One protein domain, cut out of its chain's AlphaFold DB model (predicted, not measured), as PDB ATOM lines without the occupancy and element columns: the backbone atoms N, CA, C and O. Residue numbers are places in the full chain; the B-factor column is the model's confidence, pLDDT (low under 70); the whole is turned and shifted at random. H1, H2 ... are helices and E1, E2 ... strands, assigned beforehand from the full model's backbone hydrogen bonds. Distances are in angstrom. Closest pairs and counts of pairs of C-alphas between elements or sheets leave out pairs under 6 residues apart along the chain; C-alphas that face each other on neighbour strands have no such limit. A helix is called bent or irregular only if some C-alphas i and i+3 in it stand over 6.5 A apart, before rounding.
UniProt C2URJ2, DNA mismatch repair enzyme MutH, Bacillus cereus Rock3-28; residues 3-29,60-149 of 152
ATOM      1  N   PHE A   3     198.974 227.301 214.054       93.00
ATOM      2  CA  PHE A   3     197.898 228.065 213.437       93.00
ATOM      3  C   PHE A   3     198.439 229.332 212.757       93.00
ATOM      4  O   PHE A   3     199.609 229.354 212.334       93.00
ATOM      5  N   GLU A   4     197.582 230.329 212.563       90.19
ATOM      6  CA  GLU A   4     197.896 231.624 211.970       90.19
ATOM      7  C   GLU A   4     198.872 232.432 212.831       90.19
ATOM      8  O   GLU A   4     198.986 232.245 214.044       90.19
ATOM      9  N   THR A   5     199.614 233.322 212.174       94.25
ATOM     10  CA  THR A   5     200.463 234.298 212.858       94.25
ATOM     11  C   THR A   5     199.599 235.205 213.730       94.25
ATOM     12  O   THR A   5     198.544 235.642 213.289       94.25
ATOM     13  N   ILE A   6     200.053 235.476 214.952       95.00
ATOM     14  CA  ILE A   6     199.376 236.397 215.867       95.00
ATOM     15  C   ILE A   6     199.536 237.823 215.350       95.00
ATOM     16  O   ILE A   6     200.658 238.257 215.071       95.00
ATOM     17  N   ASP A   7     198.425 238.550 215.292       95.75
ATOM     18  CA  ASP A   7     198.420 240.002 215.212       95.75
ATOM     19  C   ASP A   7     198.381 240.576 216.638       95.75
ATOM     20  O   ASP A   7     197.360 240.551 217.324       95.75
ATOM     21  N   PHE A   8     199.532 241.065 217.108       96.31
ATOM     22  CA  PHE A   8     199.663 241.628 218.454       96.31
ATOM     23  C   PHE A   8     198.911 242.952 218.625       96.31
ATOM     24  O   PHE A   8     198.548 243.288 219.750       96.31
ATOM     25  N   HIS A   9     198.674 243.703 217.544       96.12
ATOM     26  CA  HIS A   9     197.864 244.916 217.613       96.12
ATOM     27  C   HIS A   9     196.395 244.558 217.774       96.12
ATOM     28  O   HIS A   9     195.717 245.162 218.596       96.12
ATOM     29  N   GLN A  10     195.914 243.556 217.044       95.75
ATOM     30  CA  GLN A  10     194.555 243.065 217.217       95.75
ATOM     31  C   GLN A  10     194.325 242.511 218.622       95.75
ATOM     32  O   GLN A  10     193.385 242.935 219.286       95.75
ATOM     33  N   TRP A  11     195.197 241.613 219.093       94.94
ATOM     34  CA  TRP A  11     195.024 240.968 220.397       94.94
ATOM     35  C   TRP A  11     194.946 241.988 221.531       94.94
ATOM     36  O   TRP A  11     194.133 241.808 222.423       94.94
ATOM     37  N   ALA A  12     195.722 243.075 221.447       93.38
ATOM     38  CA  ALA A  12     195.712 244.167 222.421       93.38
ATOM     39  C   ALA A  12     194.427 245.015 222.427       93.38
ATOM     40  O   ALA A  12     194.221 245.792 223.357       93.38
ATOM     41  N   ASN A  13     193.606 244.934 221.374       95.06
ATOM     42  CA  ASN A  13     192.433 245.789 221.175       95.06
ATOM     43  C   ASN A  13     191.106 245.014 221.114       95.06
ATOM     44  O   ASN A  13     190.054 245.644 221.019       95.06
ATOM     45  N   GLU A  14     191.127 243.681 221.156       95.88
ATOM     46  CA  GLU A  14     189.918 242.853 221.174       95.88
ATOM     47  C   GLU A  14     189.515 242.459 222.605       95.88
ATOM     48  O   GLU A  14     190.324 242.473 223.532       95.88
ATOM     49  N   SER A  15     188.242 242.113 222.795       97.81
ATOM     50  CA  SER A  15     187.756 241.444 224.007       97.81
ATOM     51  C   SER A  15     187.835 239.923 223.839       97.81
ATOM     52  O   SER A  15     187.905 239.433 222.712       97.81
ATOM     53  N   TRP A  16     187.788 239.149 224.930       97.94
ATOM     54  CA  TRP A  16     187.766 237.682 224.825       97.94
ATOM     55  C   TRP A  16     186.562 237.208 224.004       97.94
ATOM     56  O   TRP A  16     186.700 236.364 223.116       97.94
ATOM     57  N   GLU A  17     185.388 237.774 224.284       97.75
ATOM     58  CA  GLU A  17     184.113 237.408 223.677       97.75
ATOM     59  C   GLU A  17     184.106 237.617 222.156       97.75
ATOM     60  O   GLU A  17     183.501 236.810 221.445       97.75
ATOM     61  N   GLU A  18     184.817 238.639 221.678       96.69
ATOM     62  CA  GLU A  18     184.941 239.016 220.263       96.69
ATOM     63  C   GLU A  18     186.269 238.563 219.630       96.69
ATOM     64  O   GLU A  18     186.525 238.862 218.463       96.69
ATOM     65  N   SER A  19     187.116 237.844 220.375       96.81
ATOM     66  CA  SER A  19     188.455 237.482 219.908       96.81
ATOM     67  C   SER A  19     188.433 236.485 218.750       96.81
ATOM     68  O   SER A  19     187.710 235.479 218.759       96.81
ATOM     69  N   GLU A  20     189.313 236.704 217.771       95.38
ATOM     70  CA  GLU A  20     189.431 235.810 216.613       95.38
ATOM     71  C   GLU A  20     189.820 234.384 217.010       95.38
ATOM     72  O   GLU A  20     189.337 233.416 216.418       95.38
ATOM     73  N   ILE A  21     190.676 234.232 218.026       96.62
ATOM     74  CA  ILE A  21     191.105 232.914 218.504       96.62
ATOM     75  C   ILE A  21     189.942 232.122 219.114       96.62
ATOM     76  O   ILE A  21     189.842 230.912 218.885       96.62
ATOM     77  N   ARG A  22     189.043 232.790 219.851       97.62
ATOM     78  CA  ARG A  22     187.846 232.167 220.419       97.62
ATOM     79  C   ARG A  22     186.927 231.699 219.298       97.62
ATOM     80  O   ARG A  22     186.623 230.506 219.224       97.62
ATOM     81  N   GLU A  23     186.556 232.602 218.391       97.06
ATOM     82  CA  GLU A  23     185.662 232.287 217.271       97.06
ATOM     83  C   GLU A  23     186.232 231.166 216.393       97.06
ATOM     84  O   GLU A  23     185.533 230.206 216.050       97.06
ATOM     85  N   ARG A  24     187.542 231.212 216.108       96.06
ATOM     86  CA  ARG A  24     188.251 230.166 215.367       96.06
ATOM     87  C   ARG A  24     188.010 228.794 215.984       96.06
ATOM     88  O   ARG A  24     187.634 227.877 215.253       96.06
ATOM     89  N   PHE A  25     188.223 228.613 217.286       97.31
ATOM     90  CA  PHE A  25     188.072 227.290 217.900       97.31
ATOM     91  C   PHE A  25     186.616 226.850 218.077       97.31
ATOM     92  O   PHE A  25     186.361 225.645 218.015       97.31
ATOM     93  N   TYR A  26     185.666 227.783 218.196       97.75
ATOM     94  CA  TYR A  26     184.235 227.463 218.154       97.75
ATOM     95  C   TYR A  26     183.791 226.949 216.780       97.75
ATOM     96  O   TYR A  26     183.045 225.971 216.692       97.75
ATOM     97  N   GLN A  27     184.270 227.571 215.703       96.88
ATOM     98  CA  GLN A  27     183.846 227.236 214.341       96.88
ATOM     99  C   GLN A  27     184.637 226.082 213.713       96.88
ATOM    100  O   GLN A  27     184.164 225.431 212.776       96.88
ATOM    101  N   THR A  28     185.854 225.811 214.188       96.75
ATOM    102  CA  THR A  28     186.736 224.858 213.508       96.75
ATOM    103  C   THR A  28     186.389 223.415 213.855       96.75
ATOM    104  O   THR A  28     186.437 222.986 215.010       96.75
ATOM    105  N   LYS A  29     186.124 222.626 212.808       97.25
ATOM    106  CA  LYS A  29     186.107 221.163 212.857       97.25
ATOM    107  C   LYS A  29     187.379 220.621 212.212       97.25
ATOM    108  O   LYS A  29     187.604 220.801 211.019       97.25
ATOM    109  N   PRO A  60     186.539 221.044 222.685       97.94
ATOM    110  CA  PRO A  60     185.509 221.124 223.710       97.94
ATOM    111  C   PRO A  60     185.337 222.565 224.188       97.94
ATOM    112  O   PRO A  60     186.325 223.221 224.514       97.94
ATOM    113  N   VAL A  61     184.091 223.026 224.303       98.25
ATOM    114  CA  VAL A  61     183.765 224.365 224.826       98.25
ATOM    115  C   VAL A  61     184.454 224.656 226.166       98.25
ATOM    116  O   VAL A  61     185.053 225.723 226.279       98.25
ATOM    117  N   PRO A  62     184.497 223.724 227.145       98.50
ATOM    118  CA  PRO A  62     185.244 223.958 228.379       98.50
ATOM    119  C   PRO A  62     186.737 224.218 228.158       98.50
ATOM    120  O   PRO A  62     187.325 224.978 228.911       98.50
ATOM    121  N   THR A  63     187.347 223.620 227.126       98.56
ATOM    122  CA  THR A  63     188.753 223.875 226.788       98.56
ATOM    123  C   THR A  63     188.957 225.233 226.121       98.56
ATOM    124  O   THR A  63     189.979 225.882 226.333       98.56
ATOM    125  N   ILE A  64     187.982 225.689 225.331       98.62
ATOM    126  CA  ILE A  64     188.009 227.029 224.731       98.62
ATOM    127  C   ILE A  64     187.896 228.086 225.835       98.62
ATOM    128  O   ILE A  64     188.762 228.944 225.966       98.62
ATOM    129  N   GLU A  65     186.862 227.984 226.670       98.50
ATOM    130  CA  GLU A  65     186.558 228.977 227.709       98.50
ATOM    131  C   GLU A  65     187.532 228.952 228.895       98.50
ATOM    132  O   GLU A  65     187.495 229.853 229.730       98.50
ATOM    133  N   LYS A  66     188.413 227.947 228.965       98.62
ATOM    134  CA  LYS A  66     189.467 227.855 229.974       98.62
ATOM    135  C   LYS A  66     190.857 227.975 229.361       98.62
ATOM    136  O   LYS A  66     191.435 229.047 229.410       98.62
ATOM    137  N   GLU A  67     191.420 226.922 228.773       98.75
ATOM    138  CA  GLU A  67     192.837 226.939 228.393       98.75
ATOM    139  C   GLU A  67     193.148 227.835 227.178       98.75
ATOM    140  O   GLU A  67     194.241 228.398 227.089       98.75
ATOM    141  N   ILE A  68     192.224 228.007 226.228       98.50
ATOM    142  CA  ILE A  68     192.434 228.997 225.155       98.50
ATOM    143  C   ILE A  68     192.286 230.418 225.700       98.50
ATOM    144  O   ILE A  68     193.105 231.276 225.373       98.50
ATOM    145  N   ARG A  69     191.304 230.643 226.578       98.62
ATOM    146  CA  ARG A  69     191.124 231.914 227.281       98.62
ATOM    147  C   ARG A  69     192.353 232.298 228.101       98.62
ATOM    148  O   ARG A  69     192.867 233.392 227.921       98.62
ATOM    149  N   GLU A  70     192.886 231.384 228.907       98.69
ATOM    150  CA  GLU A  70     194.107 231.585 229.701       98.69
ATOM    151  C   GLU A  70     195.296 232.008 228.826       98.69
ATOM    152  O   GLU A  70     196.081 232.871 229.212       98.69
ATOM    153  N   LEU A  71     195.442 231.412 227.635       98.50
ATOM    154  CA  LEU A  71     196.479 231.819 226.688       98.50
ATOM    155  C   LEU A  71     196.257 233.253 226.209       98.50
ATOM    156  O   LEU A  71     197.203 234.037 226.180       98.50
ATOM    157  N   TRP A  72     195.034 233.567 225.788       98.31
ATOM    158  CA  TRP A  72     194.680 234.884 225.269       98.31
ATOM    159  C   TRP A  72     194.857 235.975 226.330       98.31
ATOM    160  O   TRP A  72     195.476 237.001 226.048       98.31
ATOM    161  N   GLU A  73     194.399 235.722 227.558       98.25
ATOM    162  CA  GLU A  73     194.527 236.627 228.702       98.25
ATOM    163  C   GLU A  73     195.999 236.852 229.076       98.25
ATOM    164  O   GLU A  73     196.417 237.998 229.251       98.25
ATOM    165  N   GLU A  74     196.816 235.794 229.135       98.31
ATOM    166  CA  GLU A  74     198.238 235.932 229.468       98.31
ATOM    167  C   GLU A  74     199.017 236.661 228.367       98.31
ATOM    168  O   GLU A  74     199.858 237.505 228.665       98.31
ATOM    169  N   VAL A  75     198.735 236.395 227.089       97.75
ATOM    170  CA  VAL A  75     199.372 237.146 225.996       97.75
ATOM    171  C   VAL A  75     198.969 238.619 226.054       97.75
ATOM    172  O   VAL A  75     199.845 239.473 225.949       97.75
ATOM    173  N   ASN A  76     197.691 238.929 226.285       97.06
ATOM    174  CA  ASN A  76     197.210 240.302 226.454       97.06
ATOM    175  C   ASN A  76     197.902 241.031 227.602       97.06
ATOM    176  O   ASN A  76     198.388 242.152 227.442       97.06
ATOM    177  N   LYS A  77     198.003 240.371 228.754       97.56
ATOM    178  CA  LYS A  77     198.737 240.886 229.905       97.56
ATOM    179  C   LYS A  77     200.191 241.194 229.543       97.56
ATOM    180  O   LYS A  77     200.650 242.303 229.788       97.56
ATOM    181  N   VAL A  78     200.893 240.252 228.913       97.75
ATOM    182  CA  VAL A  78     202.306 240.425 228.543       97.75
ATOM    183  C   VAL A  78     202.497 241.514 227.476       97.75
ATOM    184  O   VAL A  78     203.506 242.216 227.510       97.75
ATOM    185  N   ILE A  79     201.548 241.700 226.551       96.75
ATOM    186  CA  ILE A  79     201.567 242.832 225.610       96.75
ATOM    187  C   ILE A  79     201.482 244.159 226.376       96.75
ATOM    188  O   ILE A  79     202.298 245.047 226.140       96.75
ATOM    189  N   ASN A  80     200.533 244.278 227.308       95.25
ATOM    190  CA  ASN A  80     200.298 245.503 228.078       95.25
ATOM    191  C   ASN A  80     201.440 245.838 229.051       95.25
ATOM    192  O   ASN A  80     201.733 247.007 229.285       95.25
ATOM    193  N   GLU A  81     202.100 244.821 229.604       96.69
ATOM    194  CA  GLU A  81     203.291 244.974 230.453       96.69
ATOM    195  C   GLU A  81     204.574 245.242 229.640       96.69
ATOM    196  O   GLU A  81     205.604 245.608 230.209       96.69
ATOM    197  N   GLY A  82     204.519 245.075 228.316       97.19
ATOM    198  CA  GLY A  82     205.674 245.079 227.429       97.19
ATOM    199  C   GLY A  82     206.325 243.696 227.353       97.19
ATOM    200  O   GLY A  82     206.853 243.163 228.338       97.19
ATOM    201  N   ILE A  83     206.336 243.117 226.149       97.94
ATOM    202  CA  ILE A  83     206.972 241.817 225.904       97.94
ATOM    203  C   ILE A  83     208.477 241.947 226.158       97.94
ATOM    204  O   ILE A  83     209.155 242.801 225.586       97.94
ATOM    205  N   GLN A  84     209.011 241.056 226.990       97.88
ATOM    206  CA  GLN A  84     210.430 241.023 227.330       97.88
ATOM    207  C   GLN A  84     211.168 240.196 226.282       97.88
ATOM    208  O   GLN A  84     210.910 238.997 226.158       97.88
ATOM    209  N   ILE A  85     212.074 240.820 225.527       97.25
ATOM    210  CA  ILE A  85     212.850 240.171 224.462       97.25
ATOM    211  C   ILE A  85     214.329 240.166 224.851       97.25
ATOM    212  O   ILE A  85     214.937 241.213 225.058       97.25
ATOM    213  N   GLU A  86     214.929 238.980 224.909       96.06
ATOM    214  CA  GLU A  86     216.353 238.792 225.193       96.06
ATOM    215  C   GLU A  86     217.014 237.959 224.090       96.06
ATOM    216  O   GLU A  86     216.368 237.144 223.430       96.06
ATOM    217  N   TYR A  87     218.332 238.081 223.944       94.88
ATOM    218  CA  TYR A  87     219.120 237.236 223.052       94.88
ATOM    219  C   TYR A  87     220.059 236.349 223.866       94.88
ATOM    220  O   TYR A  87     220.825 236.823 224.704       94.88
ATOM    221  N   LYS A  88     219.980 235.031 223.649       93.94
ATOM    222  CA  LYS A  88     220.786 234.031 224.365       93.94
ATOM    223  C   LYS A  88     221.654 233.246 223.400       93.94
ATOM    224  O   LYS A  88     221.181 232.786 222.362       93.94
ATOM    225  N   LYS A  89     222.910 233.007 223.782       94.56
ATOM    226  CA  LYS A  89     223.791 232.088 223.052       94.56
ATOM    227  C   LYS A  89     223.349 230.637 223.260       94.56
ATOM    228  O   LYS A  89     223.169 230.183 224.390       94.56
ATOM    229  N   ARG A  90     223.208 229.897 222.162       89.56
ATOM    230  CA  ARG A  90     223.034 228.439 222.120       89.56
ATOM    231  C   ARG A  90     224.047 227.858 221.137       89.56
ATOM    232  O   ARG A  90     223.801 227.818 219.931       89.56
ATOM    233  N   GLY A  91     225.191 227.428 221.670       89.88
ATOM    234  CA  GLY A  91     226.371 227.117 220.860       89.88
ATOM    235  C   GLY A  91     226.860 228.373 220.139       89.88
ATOM    236  O   GLY A  91     226.923 229.442 220.745       89.88
ATOM    237  N   ASP A  92     227.109 228.257 218.835       90.94
ATOM    238  CA  ASP A  92     227.582 229.368 217.994       90.94
ATOM    239  C   ASP A  92     226.463 230.306 217.513       90.94
ATOM    240  O   ASP A  92     226.720 231.264 216.785       90.94
ATOM    241  N   LYS A  93     225.205 230.032 217.880       88.06
ATOM    242  CA  LYS A  93     224.044 230.812 217.436       88.06
ATOM    243  C   LYS A  93     223.493 231.672 218.558       88.06
ATOM    244  O   LYS A  93     223.358 231.225 219.696       88.06
ATOM    245  N   GLU A  94     223.097 232.882 218.201       91.31
ATOM    246  CA  GLU A  94     222.280 233.738 219.044       91.31
ATOM    247  C   GLU A  94     220.795 233.459 218.779       91.31
ATOM    248  O   GLU A  94     220.374 233.283 217.633       91.31
ATOM    249  N   VAL A  95     220.010 233.338 219.847       91.38
ATOM    250  CA  VAL A  95     218.597 232.959 219.794       91.38
ATOM    251  C   VAL A  95     217.775 233.981 220.564       91.38
ATOM    252  O   VAL A  95     218.008 234.187 221.754       91.38
ATOM    253  N   GLU A  96     216.796 234.577 219.887       94.88
ATOM    254  CA  GLU A  96     215.769 235.419 220.503       94.88
ATOM    255  C   GLU A  96     214.897 234.567 221.440       94.88
ATOM    256  O   GLU A  96     214.377 233.513 221.057       94.88
ATOM    257  N   VAL A  97     214.746 235.013 222.683       95.19
ATOM    258  CA  VAL A  97     213.848 234.429 223.678       95.19
ATOM    259  C   VAL A  97     212.921 235.510 224.215       95.19
ATOM    260  O   VAL A  97     213.286 236.679 224.266       95.19
ATOM    261  N   ASN A  98     211.724 235.104 224.629       97.31
ATOM    262  CA  ASN A  98     210.732 236.008 225.193       97.31
ATOM    263  C   ASN A  98     209.979 235.373 226.372       97.31
ATOM    264  O   ASN A  98     210.187 234.193 226.706       97.31
ATOM    265  N   ASN A  99     209.124 236.173 227.004       98.00
ATOM    266  CA  ASN A  99     208.253 235.782 228.110       98.00
ATOM    267  C   ASN A  99     206.835 235.356 227.682       98.00
ATOM    268  O   ASN A  99     205.985 235.198 228.550       98.00
ATOM    269  N   LEU A 100     206.570 235.117 226.391       98.31
ATOM    270  CA  LEU A 100     205.267 234.609 225.946       98.31
ATOM    271  C   LEU A 100     205.032 233.166 226.447       98.31
ATOM    272  O   LEU A 100     206.002 232.423 226.671       98.31
ATOM    273  N   PRO A 101     203.762 232.731 226.583       98.31
ATOM    274  CA  PRO A 101     203.404 231.393 227.046       98.31
ATOM    275  C   PRO A 101     204.140 230.270 226.310       98.31
ATOM    276  O   PRO A 101     204.037 230.112 225.092       98.31
ATOM    277  N   LYS A 102     204.882 229.455 227.063       98.00
ATOM    278  CA  LYS A 102     205.654 228.314 226.540       98.00
ATOM    279  C   LYS A 102     204.812 227.043 226.544       98.00
ATOM    280  O   LYS A 102     203.766 226.980 227.170       98.00
ATOM    281  N   MET A 103     205.308 225.983 225.906       97.31
ATOM    282  CA  MET A 103     204.629 224.674 225.842       97.31
ATOM    283  C   MET A 103     204.188 224.123 227.216       97.31
ATOM    284  O   MET A 103     203.226 223.367 227.295       97.31
ATOM    285  N   THR A 104     204.871 224.506 228.296       97.00
ATOM    286  CA  THR A 104     204.562 224.109 229.679       97.00
ATOM    287  C   THR A 104     203.508 224.983 230.371       97.00
ATOM    288  O   THR A 104     203.274 224.770 231.551       97.00
ATOM    289  N   PHE A 105     202.917 225.969 229.689       98.38
ATOM    290  CA  PHE A 105     202.034 226.976 230.285       98.38
ATOM    291  C   PHE A 105     200.743 226.378 230.860       98.38
ATOM    292  O   PHE A 105     200.571 226.387 232.073       98.38
ATOM    293  N   ASN A 106     199.880 225.801 230.018       98.25
ATOM    294  CA  ASN A 106     198.591 225.241 230.458       98.25
ATOM    295  C   ASN A 106     198.289 223.840 229.905       98.25
ATOM    296  O   ASN A 106     197.164 223.353 229.955       98.25
ATOM    297  N   GLY A 107     199.293 223.176 229.329       97.81
ATOM    298  CA  GLY A 107     199.162 221.811 228.817       97.81
ATOM    299  C   GLY A 107     198.396 221.673 227.495       97.81
ATOM    300  O   GLY A 107     198.601 220.665 226.815       97.81
ATOM    301  N   VAL A 108     197.625 222.678 227.068       98.38
ATOM    302  CA  VAL A 108     196.823 222.652 225.832       98.38
ATOM    303  C   VAL A 108     197.475 223.453 224.716       98.38
ATOM    304  O   VAL A 108     197.604 222.942 223.602       98.38
ATOM    305  N   THR A 109     197.899 224.683 224.992       98.12
ATOM    306  CA  THR A 109     198.321 225.626 223.956       98.12
ATOM    307  C   THR A 109     199.533 226.457 224.381       98.12
ATOM    308  O   THR A 109     199.848 226.570 225.566       98.12
ATOM    309  N   HIS A 110     200.264 226.995 223.407       98.38
ATOM    310  CA  HIS A 110     201.419 227.865 223.640       98.38
ATOM    311  C   HIS A 110     201.703 228.784 222.456       98.38
ATOM    312  O   HIS A 110     201.232 228.545 221.342       98.38
ATOM    313  N   ILE A 111     202.546 229.789 222.679       98.12
ATOM    314  CA  ILE A 111     203.073 230.659 221.633       98.12
ATOM    315  C   ILE A 111     204.462 230.188 221.211       98.12
ATOM    316  O   ILE A 111     205.317 229.856 222.037       98.12
ATOM    317  N   ARG A 112     204.701 230.133 219.900       96.06
ATOM    318  CA  ARG A 112     206.018 229.808 219.349       96.06
ATOM    319  C   ARG A 112     206.205 230.419 217.955       96.06
ATOM    320  O   ARG A 112     205.236 230.488 217.195       96.06
ATOM    321  N   PRO A 113     207.449 230.772 217.563       95.31
ATOM    322  CA  PRO A 113     207.714 231.335 216.247       95.31
ATOM    323  C   PRO A 113     207.265 230.436 215.087       95.31
ATOM    324  O   PRO A 113     207.518 229.226 215.090       95.31
ATOM    325  N   LYS A 114     206.681 231.058 214.057       91.94
ATOM    326  CA  LYS A 114     206.416 230.483 212.720       91.94
ATOM    327  C   LYS A 114     206.889 231.447 211.626       91.94
ATOM    328  O   LYS A 114     206.257 231.626 210.593       91.94
ATOM    329  N   ALA A 115     208.016 232.091 211.895       91.75
ATOM    330  CA  ALA A 115     208.698 232.975 210.969       91.75
ATOM    331  C   ALA A 115     209.579 232.188 209.993       91.75
ATOM    332  O   ALA A 115     210.049 231.090 210.305       91.75
ATOM    333  N   ARG A 116     209.875 232.783 208.835       90.88
ATOM    334  CA  ARG A 116     210.828 232.215 207.869       90.88
ATOM    335  C   ARG A 116     212.237 232.091 208.460       90.88
ATOM    336  O   ARG A 116     212.943 231.129 208.172       90.88
ATOM    337  N   ASN A 117     212.661 233.081 209.241       91.81
ATOM    338  CA  ASN A 117     213.941 233.131 209.951       91.81
ATOM    339  C   ASN A 117     213.870 234.177 211.085       91.81
ATOM    340  O   ASN A 117     212.851 234.842 211.243       91.81
ATOM    341  N   GLY A 118     214.949 234.349 211.860       89.94
ATOM    342  CA  GLY A 118     214.990 235.316 212.972       89.94
ATOM    343  C   GLY A 118     214.929 236.797 212.564       89.94
ATOM    344  O   GLY A 118     214.788 237.655 213.427       89.94
ATOM    345  N   ALA A 119     215.031 237.111 211.267       92.81
ATOM    346  CA  ALA A 119     214.857 238.466 210.741       92.81
ATOM    347  C   ALA A 119     213.417 238.739 210.263       92.81
ATOM    348  O   ALA A 119     213.066 239.883 209.993       92.81
ATOM    349  N   ASP A 120     212.578 237.706 210.150       96.12
ATOM    350  CA  ASP A 120     211.170 237.829 209.773       96.12
ATOM    351  C   ASP A 120     210.335 238.193 211.010       96.12
ATOM    352  O   ASP A 120     209.814 237.337 211.737       96.12
ATOM    353  N   LYS A 121     210.302 239.501 211.274       96.62
ATOM    354  CA  LYS A 121     209.752 240.117 212.480       96.62
ATOM    355  C   LYS A 121     208.460 240.890 212.213       96.62
ATOM    356  O   LYS A 121     208.142 241.220 211.072       96.62
ATOM    357  N   VAL A 122     207.740 241.176 213.289       97.06
ATOM    358  CA  VAL A 122     206.601 242.099 213.354       97.06
ATOM    359  C   VAL A 122     206.880 243.170 214.398       97.06
ATOM    360  O   VAL A 122     207.627 242.931 215.351       97.06
ATOM    361  N   THR A 123     206.289 244.342 214.196       97.62
ATOM    362  CA  THR A 123     206.297 245.423 215.179       97.62
ATOM    363  C   THR A 123     205.223 245.144 216.230       97.62
ATOM    364  O   THR A 123     204.131 244.689 215.902       97.62
ATOM    365  N   LEU A 124     205.574 245.342 217.494       97.50
ATOM    366  CA  LEU A 124     204.686 245.223 218.643       97.50
ATOM    367  C   LEU A 124     203.975 246.559 218.914       97.50
ATOM    368  O   LEU A 124     204.444 247.599 218.447       97.50
ATOM    369  N   PRO A 125     202.879 246.571 219.696       95.69
ATOM    370  CA  PRO A 125     202.167 247.804 220.048       95.69
ATOM    371  C   PRO A 125     203.037 248.888 220.701       95.69
ATOM    372  O   PRO A 125     202.771 250.073 220.527       95.69
ATOM    373  N   ASP A 126     204.102 248.494 221.399       95.69
ATOM    374  CA  ASP A 126     205.076 249.386 222.038       95.69
ATOM    375  C   ASP A 126     206.242 249.811 221.114       95.69
ATOM    376  O   ASP A 126     207.153 250.520 221.541       95.69
ATOM    377  N   GLY A 127     206.236 249.385 219.847       96.62
ATOM    378  CA  GLY A 127     207.276 249.671 218.855       96.62
ATOM    379  C   GLY A 127     208.463 248.697 218.852       96.62
ATOM    380  O   GLY A 127     209.327 248.791 217.972       96.62
ATOM    381  N   GLN A 128     208.526 247.736 219.781       97.06
ATOM    382  CA  GLN A 128     209.536 246.675 219.749       97.06
ATOM    383  C   GLN A 128     209.345 245.755 218.533       97.06
ATOM    384  O   GLN A 128     208.297 245.738 217.893       97.06
ATOM    385  N   HIS A 129     210.374 244.977 218.190       96.94
ATOM    386  CA  HIS A 129     210.322 244.047 217.060       96.94
ATOM    387  C   HIS A 129     210.597 242.621 217.526       96.94
ATOM    388  O   HIS A 129     211.693 242.321 218.006       96.94
ATOM    389  N   ILE A 130     209.636 241.730 217.300       97.38
ATOM    390  CA  ILE A 130     209.720 240.313 217.662       97.38
ATOM    391  C   ILE A 130     209.603 239.437 216.418       97.38
ATOM    392  O   ILE A 130     208.899 239.780 215.468       97.38
ATOM    393  N   THR A 131     210.267 238.284 216.408       97.06
ATOM    394  CA  THR A 131     210.061 237.262 215.370       97.06
ATOM    395  C   THR A 131     208.572 236.899 215.267       97.06
ATOM    396  O   THR A 131     207.918 236.766 216.301       97.06
ATOM    397  N   LYS A 132     208.025 236.698 214.057       97.44
ATOM    398  CA  LYS A 132     206.606 236.316 213.879       97.44
ATOM    399  C   LYS A 132     206.231 235.103 214.730       97.44
ATOM    400  O   LYS A 132     206.791 234.012 214.562       97.44
ATOM    401  N   GLN A 133     205.251 235.292 215.607       97.50
ATOM    402  CA  GLN A 133     204.736 234.268 216.511       97.50
ATOM    403  C   GLN A 133     203.425 233.685 215.987       97.50
ATOM    404  O   GLN A 133     202.683 234.356 215.277       97.50
ATOM    405  N   CYS A 134     203.117 232.444 216.350       97.25
ATOM    406  CA  CYS A 134     201.765 231.908 216.252       97.25
ATOM    407  C   CYS A 134     201.415 231.100 217.500       97.25
ATOM    408  O   CYS A 134     202.298 230.740 218.286       97.25
ATOM    409  N   TYR A 135     200.132 230.794 217.661       96.31
ATOM    410  CA  TYR A 135     199.664 229.873 218.684       96.31
ATOM    411  C   TYR A 135     199.700 228.423 218.175       96.31
ATOM    412  O   TYR A 135     199.593 228.129 216.975       96.31
ATOM    413  N   TRP A 136     199.920 227.499 219.105       97.94
ATOM    414  CA  TRP A 136     200.122 226.083 218.842       97.94
ATOM    415  C   TRP A 136     199.346 225.244 219.839       97.94
ATOM    416  O   TRP A 136     199.520 225.414 221.037       97.94
ATOM    417  N   LEU A 137     198.640 224.219 219.362       98.00
ATOM    418  CA  LEU A 137     198.198 223.133 220.234       98.00
ATOM    419  C   LEU A 137     199.370 222.207 220.560       98.00
ATOM    420  O   LEU A 137     200.103 221.761 219.660       98.00
ATOM    421  N   ASN A 138     199.521 221.899 221.845       98.31
ATOM    422  CA  ASN A 138     200.524 220.994 222.380       98.31
ATOM    423  C   ASN A 138     200.399 219.609 221.748       98.31
ATOM    424  O   ASN A 138     199.307 219.087 221.535       98.31
ATOM    425  N   ASN A 139     201.539 218.981 221.459       96.69
ATOM    426  CA  ASN A 139     201.551 217.631 220.901       96.69
ATOM    427  C   ASN A 139     200.938 216.601 221.865       96.69
ATOM    428  O   ASN A 139     200.243 215.702 221.405       96.69
ATOM    429  N   SER A 140     201.148 216.756 223.175       96.62
ATOM    430  CA  SER A 140     200.550 215.925 224.222       96.62
ATOM    431  C   SER A 140     199.028 216.046 224.249       96.62
ATOM    432  O   SER A 140     198.344 215.031 224.335       96.62
ATOM    433  N   TYR A 141     198.497 217.263 224.103       97.50
ATOM    434  CA  TYR A 141     197.058 217.500 224.009       97.50
ATOM    435  C   TYR A 141     196.459 216.877 222.743       97.50
ATOM    436  O   TYR A 141     195.465 216.165 222.804       97.50
ATOM    437  N   ILE A 142     197.104 217.049 221.585       96.88
ATOM    438  CA  ILE A 142     196.655 216.382 220.352       96.88
ATOM    439  C   ILE A 142     196.719 214.852 220.491       96.88
ATOM    440  O   ILE A 142     195.826 214.153 220.014       96.88
ATOM    441  N   ALA A 143     197.739 214.317 221.166       95.50
ATOM    442  CA  ALA A 143     197.849 212.885 221.415       95.50
ATOM    443  C   ALA A 143     196.708 212.360 222.302       95.50
ATOM    444  O   ALA A 143     196.145 211.317 221.977       95.50
ATOM    445  N   SER A 144     196.320 213.082 223.362       95.69
ATOM    446  CA  SER A 144     195.177 212.689 224.201       95.69
ATOM    447  C   SER A 144     193.857 212.777 223.435       95.69
ATOM    448  O   SER A 144     193.047 211.852 223.498       95.69
ATOM    449  N   VAL A 145     193.678 213.824 222.621       94.75
ATOM    450  CA  VAL A 145     192.533 213.945 221.717       94.75
ATOM    451  C   VAL A 145     192.461 212.734 220.793       94.75
ATOM    452  O   VAL A 145     191.392 212.157 220.664       94.75
ATOM    453  N   ILE A 146     193.558 212.299 220.175       93.69
ATOM    454  CA  ILE A 146     193.544 211.147 219.259       93.69
ATOM    455  C   ILE A 146     193.337 209.817 220.005       93.69
ATOM    456  O   ILE A 146     192.623 208.952 219.500       93.69
ATOM    457  N   ALA A 147     193.902 209.654 221.204       88.38
ATOM    458  CA  ALA A 147     193.806 208.419 221.984       88.38
ATOM    459  C   ALA A 147     192.373 208.098 222.450       88.38
ATOM    460  O   ALA A 147     191.985 206.933 222.469       88.38
ATOM    461  N   ASN A 148     191.572 209.121 222.765       68.38
ATOM    462  CA  ASN A 148     190.255 208.954 223.392       68.38
ATOM    463  C   ASN A 148     189.162 208.292 222.517       68.38
ATOM    464  O   ASN A 148     188.094 208.030 223.048       68.38
ATOM    465  N   ASN A 149     189.389 207.997 221.224       56.44
ATOM    466  CA  ASN A 149     188.371 207.364 220.349       56.44
ATOM    467  C   ASN A 149     188.868 206.107 219.613       56.44
ATOM    468  O   ASN A 149     188.351 205.778 218.551       56.44
TER     469      ASN A 149
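Overview. This is residues 3 to 29 and 60 to 149 of the 152 residues of the protein "DNA mismatch repair enzyme MutH" of Bacillus cereus Rock3-28 (UniProt C2URJ2). A small two-strand sheet of E4 and E7 forms the middle; the long helix H3 packs on E4, H2 runs beside H3 the opposite way, and the short strand E1 is beside E7. Two hairpins, E2 with E3 and E5 with E6, lie toward one end of the longest axis, and H4 lies at the other end, where residues 143 to 149 stick out. The printed part has 117 residues, with the order E1 H1 H2 H3 E2 E3 E4 E5 E6 E7 H4, four named helices and seven named strands. Its three sheets have two antiparallel strands each, and the class is mixed, helices and strands. The whole is compact, with a radius of gyration of the C-alphas of 15.0 A and spans of 45 by 34 by 22 A.

Arrangement. Begin with the longest strands, E2, residues 85 to 90, and E3, residues 93 to 98, a hairpin of antiparallel neighbours at 146 degrees. Look across it for N 88 and O 95, 2.9 A apart, and N 97 and O 86, 2.8 A apart, both within hydrogen-bond range. Next find the hairpin of E5, residues 121 to 123, and E6, residues 129 to 131, antiparallel at 145 degrees; its N 122 and O 130 are 2.8 A apart. The closest C-alphas of E2 and E6 are those of Ile 85 and Ile 130, 7.5 A apart. After a break of 1 residue E6 runs on, at 40 degrees, into E7, residues 133 to 137. E7 is the antiparallel neighbour, at 146 degrees, of E4, residues 109 to 113; find N 110 and O 136 at 2.9 A. E1, residues 3 to 5, pairs with no named strand, but the C-alphas of Thr 5 and Cys 134, its closest pair with E7, are 4.4 A apart. Now look for H3, residues 61 to 81: its closest pair with E4 is Ile 68 and Thr 109, with C-alphas 6.9 A apart. H2, residues 20 to 27, touches H3 at a shallow tilt of 9 degrees, opposite ways; their closest C-alphas, of Arg 22 and Ile 64, are 6.7 A apart. H1, residues 8 to 11, only just touches H3, with 3 pairs of C-alphas within 8 A, and H3 touches it with residues 72 to 79 alone; the closest C-alphas, of Trp 11 and Asn 76, are 6.5 A apart. H4, residues 139 to 147, touches no helix and is only just apart from E4, at 8.2 A. Each O i to N i+4 pair is within hydrogen-bond range in H2 and H4, against 15 of 17 in H3; H1 is too short for such a pair, and its 1 pair of O i and N i+3 is not within range.

Along the chain. Find C-alpha 3 at (197.898, 228.065, 213.437), where E1 begins. H3 starts at C-alpha 61, (183.765, 224.365, 224.826), and runs 28.9 A to C-alpha 81; it is neither bent nor irregular, but only just: C-alphas 65 and 68 are 6.4 A apart. From C-alpha 85 E2 runs 15.7 A, and from C-alpha 93 E3 runs 16.3 A. E4 and E7 are each 13.4 A long, H2 is 10.5 A and H4 is 12.1 A. H4 ends at C-alpha 147, (193.806, 208.419, 221.984).

Size, cuts and confidence. The two C-alphas farthest apart, those of Gly 127 and Asn 149, are 46.4 A from each other. Residues 30 to 59 are not printed, and C-alphas 29 and 60 are 10.9 A apart across this cut, which falls in the link from H2 to H3. Of the links that are printed whole, none is long. The mean pLDDT of the printed part is 95.6, and residues 148 to 149 are under 70.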